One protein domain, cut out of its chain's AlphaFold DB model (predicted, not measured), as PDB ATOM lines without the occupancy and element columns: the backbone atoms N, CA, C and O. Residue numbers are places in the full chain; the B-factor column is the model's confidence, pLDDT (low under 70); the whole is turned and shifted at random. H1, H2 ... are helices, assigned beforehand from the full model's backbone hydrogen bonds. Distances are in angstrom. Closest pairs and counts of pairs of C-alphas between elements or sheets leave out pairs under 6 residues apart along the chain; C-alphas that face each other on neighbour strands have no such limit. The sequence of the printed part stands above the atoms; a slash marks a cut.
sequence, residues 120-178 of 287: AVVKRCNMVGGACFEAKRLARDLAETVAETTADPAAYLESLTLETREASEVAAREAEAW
ATOM      1  N   ALA A 120     117.933 122.176 170.610       60.16
ATOM      2  CA  ALA A 120     119.221 122.068 169.933       60.16
ATOM      3  C   ALA A 120     120.312 121.343 170.752       60.16
ATOM      4  O   ALA A 120     121.136 120.627 170.178       60.16
ATOM      5  N   VAL A 121     120.342 121.517 172.073       68.94
ATOM      6  CA  VAL A 121     121.256 120.825 172.993       68.94
ATOM      7  C   VAL A 121     120.836 119.369 173.147       68.94
ATOM      8  O   VAL A 121     121.689 118.492 173.024       68.94
ATOM      9  N   VAL A 122     119.537 119.093 173.299       73.19
ATOM     10  CA  VAL A 122     119.008 117.718 173.338       73.19
ATOM     11  C   VAL A 122     119.338 116.980 172.039       73.19
ATOM     12  O   VAL A 122     119.925 115.898 172.075       73.19
ATOM     13  N   LYS A 123     119.086 117.603 170.881       72.38
ATOM     14  CA  LYS A 123     119.441 117.045 169.562       72.38
ATOM     15  C   LYS A 123     120.938 116.782 169.417       72.38
ATOM     16  O   LYS A 123     121.327 115.738 168.904       72.38
ATOM     17  N   ARG A 124     121.788 117.695 169.894       73.12
ATOM     18  CA  ARG A 124     123.248 117.506 169.887       73.12
ATOM     19  C   ARG A 124     123.680 116.370 170.813       73.12
ATOM     20  O   ARG A 124     124.600 115.630 170.481       73.12
ATOM     21  N   CYS A 125     123.023 116.234 171.957       78.69
ATOM     22  CA  CYS A 125     123.286 115.175 172.919       78.69
ATOM     23  C   CYS A 125     122.817 113.796 172.457       78.69
ATOM     24  O   CYS A 125     123.404 112.799 172.862       78.69
ATOM     25  N   ASN A 126     121.822 113.745 171.575       79.62
ATOM     26  CA  ASN A 126     121.323 112.511 170.973       79.62
ATOM     27  C   ASN A 126     122.082 112.124 169.688       79.62
ATOM     28  O   ASN A 126     121.748 111.130 169.049       79.62
ATOM     29  N   MET A 127     123.106 112.890 169.300       75.69
ATOM     30  CA  MET A 127     123.917 112.588 168.126       75.69
ATOM     31  C   MET A 127     124.885 111.436 168.421       75.69
ATOM     32  O   MET A 127     125.769 111.556 169.274       75.69
ATOM     33  N   VAL A 128     124.721 110.334 167.687       75.88
ATOM     34  CA  VAL A 128     125.518 109.109 167.840       75.88
ATOM     35  C   VAL A 128     127.011 109.403 167.699       75.88
ATOM     36  O   VAL A 128     127.440 110.146 166.815       75.88
ATOM     37  N   GLY A 129     127.812 108.834 168.603       74.44
ATOM     38  CA  GLY A 129     129.264 109.031 168.650       74.44
ATOM     39  C   GLY A 129     129.716 110.375 169.238       74.44
ATOM     40  O   GLY A 129     130.915 110.659 169.269       74.44
ATOM     41  N   GLY A 130     128.789 111.215 169.712       81.88
ATOM     42  CA  GLY A 130     129.103 112.416 170.481       81.88
ATOM     43  C   GLY A 130     129.446 112.104 171.942       81.88
ATOM     44  O   GLY A 130     128.915 111.172 172.537       81.88
ATOM     45  N   ALA A 131     130.284 112.936 172.568       80.19
ATOM     46  CA  ALA A 131     130.660 112.760 173.978       80.19
ATOM     47  C   ALA A 131     129.450 112.793 174.934       80.19
ATOM     48  O   ALA A 131     129.432 112.072 175.924       80.19
ATOM     49  N   CYS A 132     128.429 113.602 174.624       83.94
ATOM     50  CA  CYS A 132     127.195 113.640 175.410       83.94
ATOM     51  C   CYS A 132     126.362 112.354 175.244       83.94
ATOM     52  O   CYS A 132     125.813 111.859 176.224       83.94
ATOM     53  N   PHE A 133     126.325 111.775 174.038       82.12
ATOM     54  CA  PHE A 133     125.631 110.513 173.769       82.12
ATOM     55  C   PHE A 133     126.277 109.349 174.529       82.12
ATOM     56  O   PHE A 133     125.590 108.601 175.225       82.12
ATOM     57  N   GLU A 134     127.609 109.252 174.492       83.88
ATOM     58  CA  GLU A 134     128.340 108.237 175.261       83.88
ATOM     59  C   GLU A 134     128.200 108.436 176.772       83.88
ATOM     60  O   GLU A 134     128.007 107.468 177.504       83.88
ATOM     61  N   ALA A 135     128.237 109.681 177.258       85.50
ATOM     62  CA  ALA A 135     128.036 109.969 178.677       85.50
ATOM     63  C   ALA A 135     126.641 109.538 179.157       85.50
ATOM     64  O   ALA A 135     126.535 108.908 180.207       85.50
ATOM     65  N   LYS A 136     125.586 109.809 178.373       85.12
ATOM     66  CA  LYS A 136     124.224 109.331 178.664       85.12
ATOM     67  C   LYS A 136     124.158 107.799 178.712       85.12
ATOM     68  O   LYS A 136     123.548 107.246 179.623       85.12
ATOM     69  N   ARG A 137     124.801 107.112 177.760       85.56
ATOM     70  CA  ARG A 137     124.822 105.641 177.698       85.56
ATOM     71  C   ARG A 137     125.541 105.039 178.903       85.56
ATOM     72  O   ARG A 137     124.990 104.169 179.561       85.56
ATOM     73  N   LEU A 138     126.724 105.554 179.236       88.38
ATOM     74  CA  LEU A 138     127.494 105.107 180.399       88.38
ATOM     75  C   LEU A 138     126.770 105.386 181.721       88.38
ATOM     76  O   LEU A 138     126.826 104.560 182.626       88.38
ATOM     77  N   ALA A 139     126.079 106.525 181.836       87.62
ATOM     78  CA  ALA A 139     125.270 106.836 183.011       87.62
ATOM     79  C   ALA A 139     124.113 105.840 183.185       87.62
ATOM     80  O   ALA A 139     123.847 105.413 184.307       87.62
ATOM     81  N   ARG A 140     123.472 105.421 182.085       86.19
ATOM     82  CA  ARG A 140     122.450 104.369 182.113       86.19
ATOM     83  C   ARG A 140     123.034 103.005 182.460       86.19
ATOM     84  O   ARG A 140     122.513 102.371 183.366       86.19
ATOM     85  N   ASP A 141     124.104 102.582 181.790       88.50
ATOM     86  CA  ASP A 141     124.749 101.289 182.054       88.50
ATOM     87  C   ASP A 141     125.151 101.197 183.541       88.50
ATOM     88  O   ASP A 141     124.921 100.187 184.205       88.50
ATOM     89  N   LEU A 142     125.676 102.291 184.106       92.88
ATOM     90  CA  LEU A 142     125.967 102.379 185.535       92.88
ATOM     91  C   LEU A 142     124.693 102.295 186.385       92.88
ATOM     92  O   LEU A 142     124.663 101.547 187.361       92.88
ATOM     93  N   ALA A 143     123.641 103.033 186.032       88.69
ATOM     94  CA  ALA A 143     122.377 102.994 186.757       88.69
ATOM     95  C   ALA A 143     121.760 101.587 186.769       88.69
ATOM     96  O   ALA A 143     121.296 101.160 187.822       88.69
ATOM     97  N   GLU A 144     121.821 100.845 185.661       88.50
ATOM     98  CA  GLU A 144     121.362  99.453 185.574       88.50
ATOM     99  C   GLU A 144     122.170  98.544 186.511       88.50
ATOM    100  O   GLU A 144     121.583  97.827 187.320       88.50
ATOM    101  N   THR A 145     123.506  98.648 186.511       92.62
ATOM    102  CA  THR A 145     124.341  97.855 187.437       92.62
ATOM    103  C   THR A 145     124.083  98.174 188.911       92.62
ATOM    104  O   THR A 145     124.136  97.284 189.757       92.62
ATOM    105  N   VAL A 146     123.778  99.433 189.247       93.12
ATOM    106  CA  VAL A 146     123.413  99.809 190.620       93.12
ATOM    107  C   VAL A 146     122.007  99.318 190.954       93.12
ATOM    108  O   VAL A 146     121.793  98.832 192.065       93.12
ATOM    109  N   ALA A 147     121.070  99.378 190.007       91.31
ATOM    110  CA  ALA A 147     119.697  98.920 190.190       91.31
ATOM    111  C   ALA A 147     119.644  97.443 190.610       91.31
ATOM    112  O   ALA A 147     118.882  97.106 191.516       91.31
ATOM    113  N   GLU A 148     120.508  96.588 190.050       90.69
ATOM    114  CA  GLU A 148     120.632  95.168 190.429       90.69
ATOM    115  C   GLU A 148     120.966  94.950 191.914       90.69
ATOM    116  O   GLU A 148     120.651  93.904 192.480       90.69
ATOM    117  N   THR A 149     121.584  95.936 192.567       93.62
ATOM    118  CA  THR A 149     121.925  95.868 193.998       93.62
ATOM    119  C   THR A 149     120.804  96.358 194.914       93.62
ATOM    120  O   THR A 149     120.894  96.213 196.137       93.62
ATOM    121  N   THR A 150     119.744  96.939 194.348       93.00
ATOM    122  CA  THR A 150     118.615  97.495 195.100       93.00
ATOM    123  C   THR A 150     117.477  96.485 195.249       93.00
ATOM    124  O   THR A 150     117.344  95.543 194.473       93.00
ATOM    125  N   ALA A 151     116.635  96.679 196.266       90.75
ATOM    126  CA  ALA A 151     115.472  95.820 196.496       90.75
ATOM    127  C   ALA A 151     114.386  95.972 195.414       90.75
ATOM    128  O   ALA A 151     113.609  95.045 195.200       90.75
ATOM    129  N   ASP A 152     114.340  97.130 194.750       91.00
ATOM    130  CA  ASP A 152     113.423  97.427 193.651       91.00
ATOM    131  C   ASP A 152     114.177  98.169 192.529       91.00
ATOM    132  O   ASP A 152     114.293  99.401 192.558       91.00
ATOM    133  N   PRO A 153     114.702  97.423 191.538       88.19
ATOM    134  CA  PRO A 153     115.443  97.998 190.421       88.19
ATOM    135  C   PRO A 153     114.614  98.981 189.585       88.19
ATOM    136  O   PRO A 153     115.155  99.958 189.065       88.19
ATOM    137  N   ALA A 154     113.306  98.740 189.450       86.00
ATOM    138  CA  ALA A 154     112.434  99.556 188.613       86.00
ATOM    139  C   ALA A 154     112.188 100.925 189.254       86.00
ATOM    140  O   ALA A 154     112.384 101.948 188.595       86.00
ATOM    141  N   ALA A 155     111.861 100.952 190.550       87.94
ATOM    142  CA  ALA A 155     111.685 102.203 191.288       87.94
ATOM    143  C   ALA A 155     112.980 103.032 191.349       87.94
ATOM    144  O   ALA A 155     112.937 104.261 191.267       87.94
ATOM    145  N   TYR A 156     114.141 102.372 191.452       88.31
ATOM    146  CA  TYR A 156     115.436 103.052 191.413       88.31
ATOM    147  C   TYR A 156     115.675 103.745 190.064       88.31
ATOM    148  O   TYR A 156     115.979 104.938 190.034       88.31
ATOM    149  N   LEU A 157     115.486 103.040 188.946       87.44
ATOM    150  CA  LEU A 157     115.665 103.622 187.610       87.44
ATOM    151  C   LEU A 157     114.643 104.731 187.313       87.44
ATOM    152  O   LEU A 157     115.010 105.751 186.728       87.44
ATOM    153  N   GLU A 158     113.394 104.571 187.759       86.62
ATOM    154  CA  GLU A 158     112.347 105.591 187.622       86.62
ATOM    155  C   GLU A 158     112.704 106.873 188.390       86.62
ATOM    156  O   GLU A 158     112.560 107.975 187.858       86.62
ATOM    157  N   SER A 159     113.275 106.740 189.593       87.12
ATOM    158  CA  SER A 159     113.711 107.890 190.399       87.12
ATOM    159  C   SER A 159     114.835 108.713 189.758       87.12
ATOM    160  O   SER A 159     114.977 109.896 190.060       87.12
ATOM    161  N   LEU A 160     115.621 108.110 188.859       85.75
ATOM    162  CA  LEU A 160     116.736 108.773 188.183       85.75
ATOM    163  C   LEU A 160     116.312 109.545 186.928       85.75
ATOM    164  O   LEU A 160     117.132 110.269 186.363       85.75
ATOM    165  N   THR A 161     115.059 109.419 186.474       80.62
ATOM    166  CA  THR A 161     114.532 110.111 185.277       80.62
ATOM    167  C   THR A 161     115.400 109.937 184.018       80.62
ATOM    168  O   THR A 161     115.458 110.806 183.149       80.62
ATOM    169  N   LEU A 162     116.105 108.806 183.907       80.62
ATOM    170  CA  LEU A 162     116.952 108.509 182.754       80.62
ATOM    171  C   LEU A 162     116.099 108.009 181.585       80.62
ATOM    172  O   LEU A 162     115.208 107.179 181.752       80.62
ATOM    173  N   GLU A 163     116.411 108.474 180.373       74.38
ATOM    174  CA  GLU A 163     115.836 107.913 179.147       74.38
ATOM    175  C   GLU A 163     116.122 106.406 179.094       74.38
ATOM    176  O   GLU A 163     117.251 105.976 179.357       74.38
ATOM    177  N   THR A 164     115.140 105.592 178.705       74.19
ATOM    178  CA  THR A 164     115.350 104.148 178.542       74.19
ATOM    179  C   THR A 164     116.330 103.863 177.406       74.19
ATOM    180  O   THR A 164     116.529 104.678 176.497       74.19
ATOM    181  N   ARG A 165     116.960 102.685 177.442       67.88
ATOM    182  CA  ARG A 165     117.860 102.235 176.374       67.88
ATOM    183  C   ARG A 165     117.175 102.304 175.010       67.88
ATOM    184  O   ARG A 165     117.726 102.893 174.083       67.88
ATOM    185  N   GLU A 166     115.944 101.810 174.943       67.88
ATOM    186  CA  GLU A 166     115.107 101.858 173.747       67.88
ATOM    187  C   GLU A 166     114.910 103.298 173.263       67.88
ATOM    188  O   GLU A 166     115.169 103.580 172.098       67.88
ATOM    189  N   ALA A 167     114.557 104.240 174.146       69.62
ATOM    190  CA  ALA A 167     114.383 105.646 173.775       69.62
ATOM    191  C   ALA A 167     115.668 106.270 173.201       69.62
ATOM    192  O   ALA A 167     115.605 107.012 172.219       69.62
ATOM    193  N   SER A 168     116.841 105.930 173.745       65.81
ATOM    194  CA  SER A 168     118.114 106.420 173.194       65.81
ATOM    195  C   SER A 168     118.495 105.790 171.857       65.81
ATOM    196  O   SER A 168     119.052 106.479 171.008       65.81
ATOM    197  N   GLU A 169     118.165 104.516 171.638       67.25
ATOM    198  CA  GLU A 169     118.360 103.847 170.347       67.25
ATOM    199  C   GLU A 169     117.390 104.407 169.293       67.25
ATOM    200  O   GLU A 169     117.766 104.594 168.135       67.25
ATOM    201  N   VAL A 170     116.164 104.763 169.700       69.81
ATOM    202  CA  VAL A 170     115.199 105.498 168.870       69.81
ATOM    203  C   VAL A 170     115.718 106.884 168.482       69.81
ATOM    204  O   VAL A 170     115.694 107.246 167.305       69.81
ATOM    205  N   ALA A 171     116.239 107.639 169.445       66.69
ATOM    206  CA  ALA A 171     116.810 108.953 169.179       66.69
ATOM    207  C   ALA A 171     118.062 108.863 168.283       66.69
ATOM    208  O   ALA A 171     118.243 109.693 167.392       66.69
ATOM    209  N   ALA A 172     118.881 107.823 168.466       64.44
ATOM    210  CA  ALA A 172     120.037 107.527 167.626       64.44
ATOM    211  C   ALA A 172     119.639 107.273 166.163       64.44
ATOM    212  O   ALA A 172     120.148 107.953 165.271       64.44
ATOM    213  N   ARG A 173     118.673 106.374 165.901       60.12
ATOM    214  CA  ARG A 173     118.199 106.092 164.525       60.12
ATOM    215  C   ARG A 173     117.569 107.311 163.851       60.12
ATOM    216  O   ARG A 173     117.713 107.498 162.643       60.12
ATOM    217  N   GLU A 174     116.874 108.155 164.612       60.97
ATOM    218  CA  GLU A 174     116.280 109.392 164.091       60.97
ATOM    219  C   GLU A 174     117.346 110.447 163.763       60.97
ATOM    220  O   GLU A 174     117.237 111.133 162.744       60.97
ATOM    221  N   ALA A 175     118.416 110.533 164.559       58.31
ATOM    222  CA  ALA A 175     119.572 111.377 164.259       58.31
ATOM    223  C   ALA A 175     120.364 110.869 163.034       58.31
ATOM    224  O   ALA A 175     120.806 111.668 162.201       58.31
ATOM    225  N   GLU A 176     120.501 109.550 162.875       53.88
ATOM    226  CA  GLU A 176     121.150 108.917 161.717       53.88
ATOM    227  C   GLU A 176     120.375 109.133 160.409       53.88
ATOM    228  O   GLU A 176     120.984 109.361 159.361       53.88
ATOM    229  N   ALA A 177     119.037 109.169 160.454       49.16
ATOM    230  CA  ALA A 177     118.196 109.452 159.287       49.16
ATOM    231  C   ALA A 177     118.469 110.837 158.659       49.16
ATOM    232  O   ALA A 177     118.190 111.063 157.478       49.16
ATOM    233  N   TRP A 178     119.068 111.763 159.414       48.44
ATOM    234  CA  TRP A 178     119.452 113.091 158.932       48.44
ATOM    235  C   TRP A 178     120.811 113.117 158.201       48.44
ATOM    236  O   TRP A 178     121.185 114.129 157.605       48.44
TER     237      TRP A 178
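Overview. This is residues 120 to 178 of the 287 residues of an uncharacterized protein of Monilinia vaccinii-corymbosi (UniProt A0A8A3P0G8). The chain makes a long, narrow loop of helices: it runs out along the longest helix, H2, turns, and comes back through short H3 and then H4. H4 runs nearly antiparallel to H2 with few contacts between them, and short H1 makes a steep corner with the first end of H2. The 59 printed residues include four named helices, H1, H2, H3 and H4 in chain order, and no named strand; the class is all helix. The outline is a rod spanning 41 by 17 by 16 A, only just loose, close to compact, with a radius of gyration of the C-alphas of 12.6 A.

Arrangement. H1, residues 120 to 125, and H2, residues 131 to 147, touch only at the corner by their link, at a steep tilt of 59 degrees, the same way. Their closest C-alphas, those of Cys 125 and Cys 132, are 4.9 A apart, and H2 touches H1 with residues 131 to 133 alone. With residues 143 to 147 alone, H2 touches H3, residues 153 to 159, at a steep tilt of 48 degrees, opposite ways; the closest C-alphas, of Ala 147 and Pro 153, are 4.4 A apart. H4, residues 165 to 176, is close to H2 but not clearly touching, at a shallow tilt of 13 degrees, opposite ways; the closest C-alphas, of Arg 140 and Arg 165, are 7.7 A apart. H4 is also close to H1 but not clearly touching, with the closest C-alphas, of Lys 123 and Ala 175, 7.8 A apart. H3 is apart from H1 and from H4. In H1, H2, H3 and H4 every O i to N i+4 pair is within hydrogen-bond range.

Along the chain. H1 begins at C-alpha 120, (119.221, 122.068, 169.933). H2 measures 24.0 A from C-alpha 131, (130.660, 112.760, 173.978), to C-alpha 147. H4 measures 16.4 A and ends at C-alpha 176, (121.150, 108.917, 161.717).

Size, cuts and confidence. The C-alphas farthest apart, of Ala 151 and Trp 178, are 41.5 A apart. The printed part has no cut, and its three links are tight. The mean pLDDT of the printed part is 78.6; residues 120 to 121 and 165 to 178 are under 70.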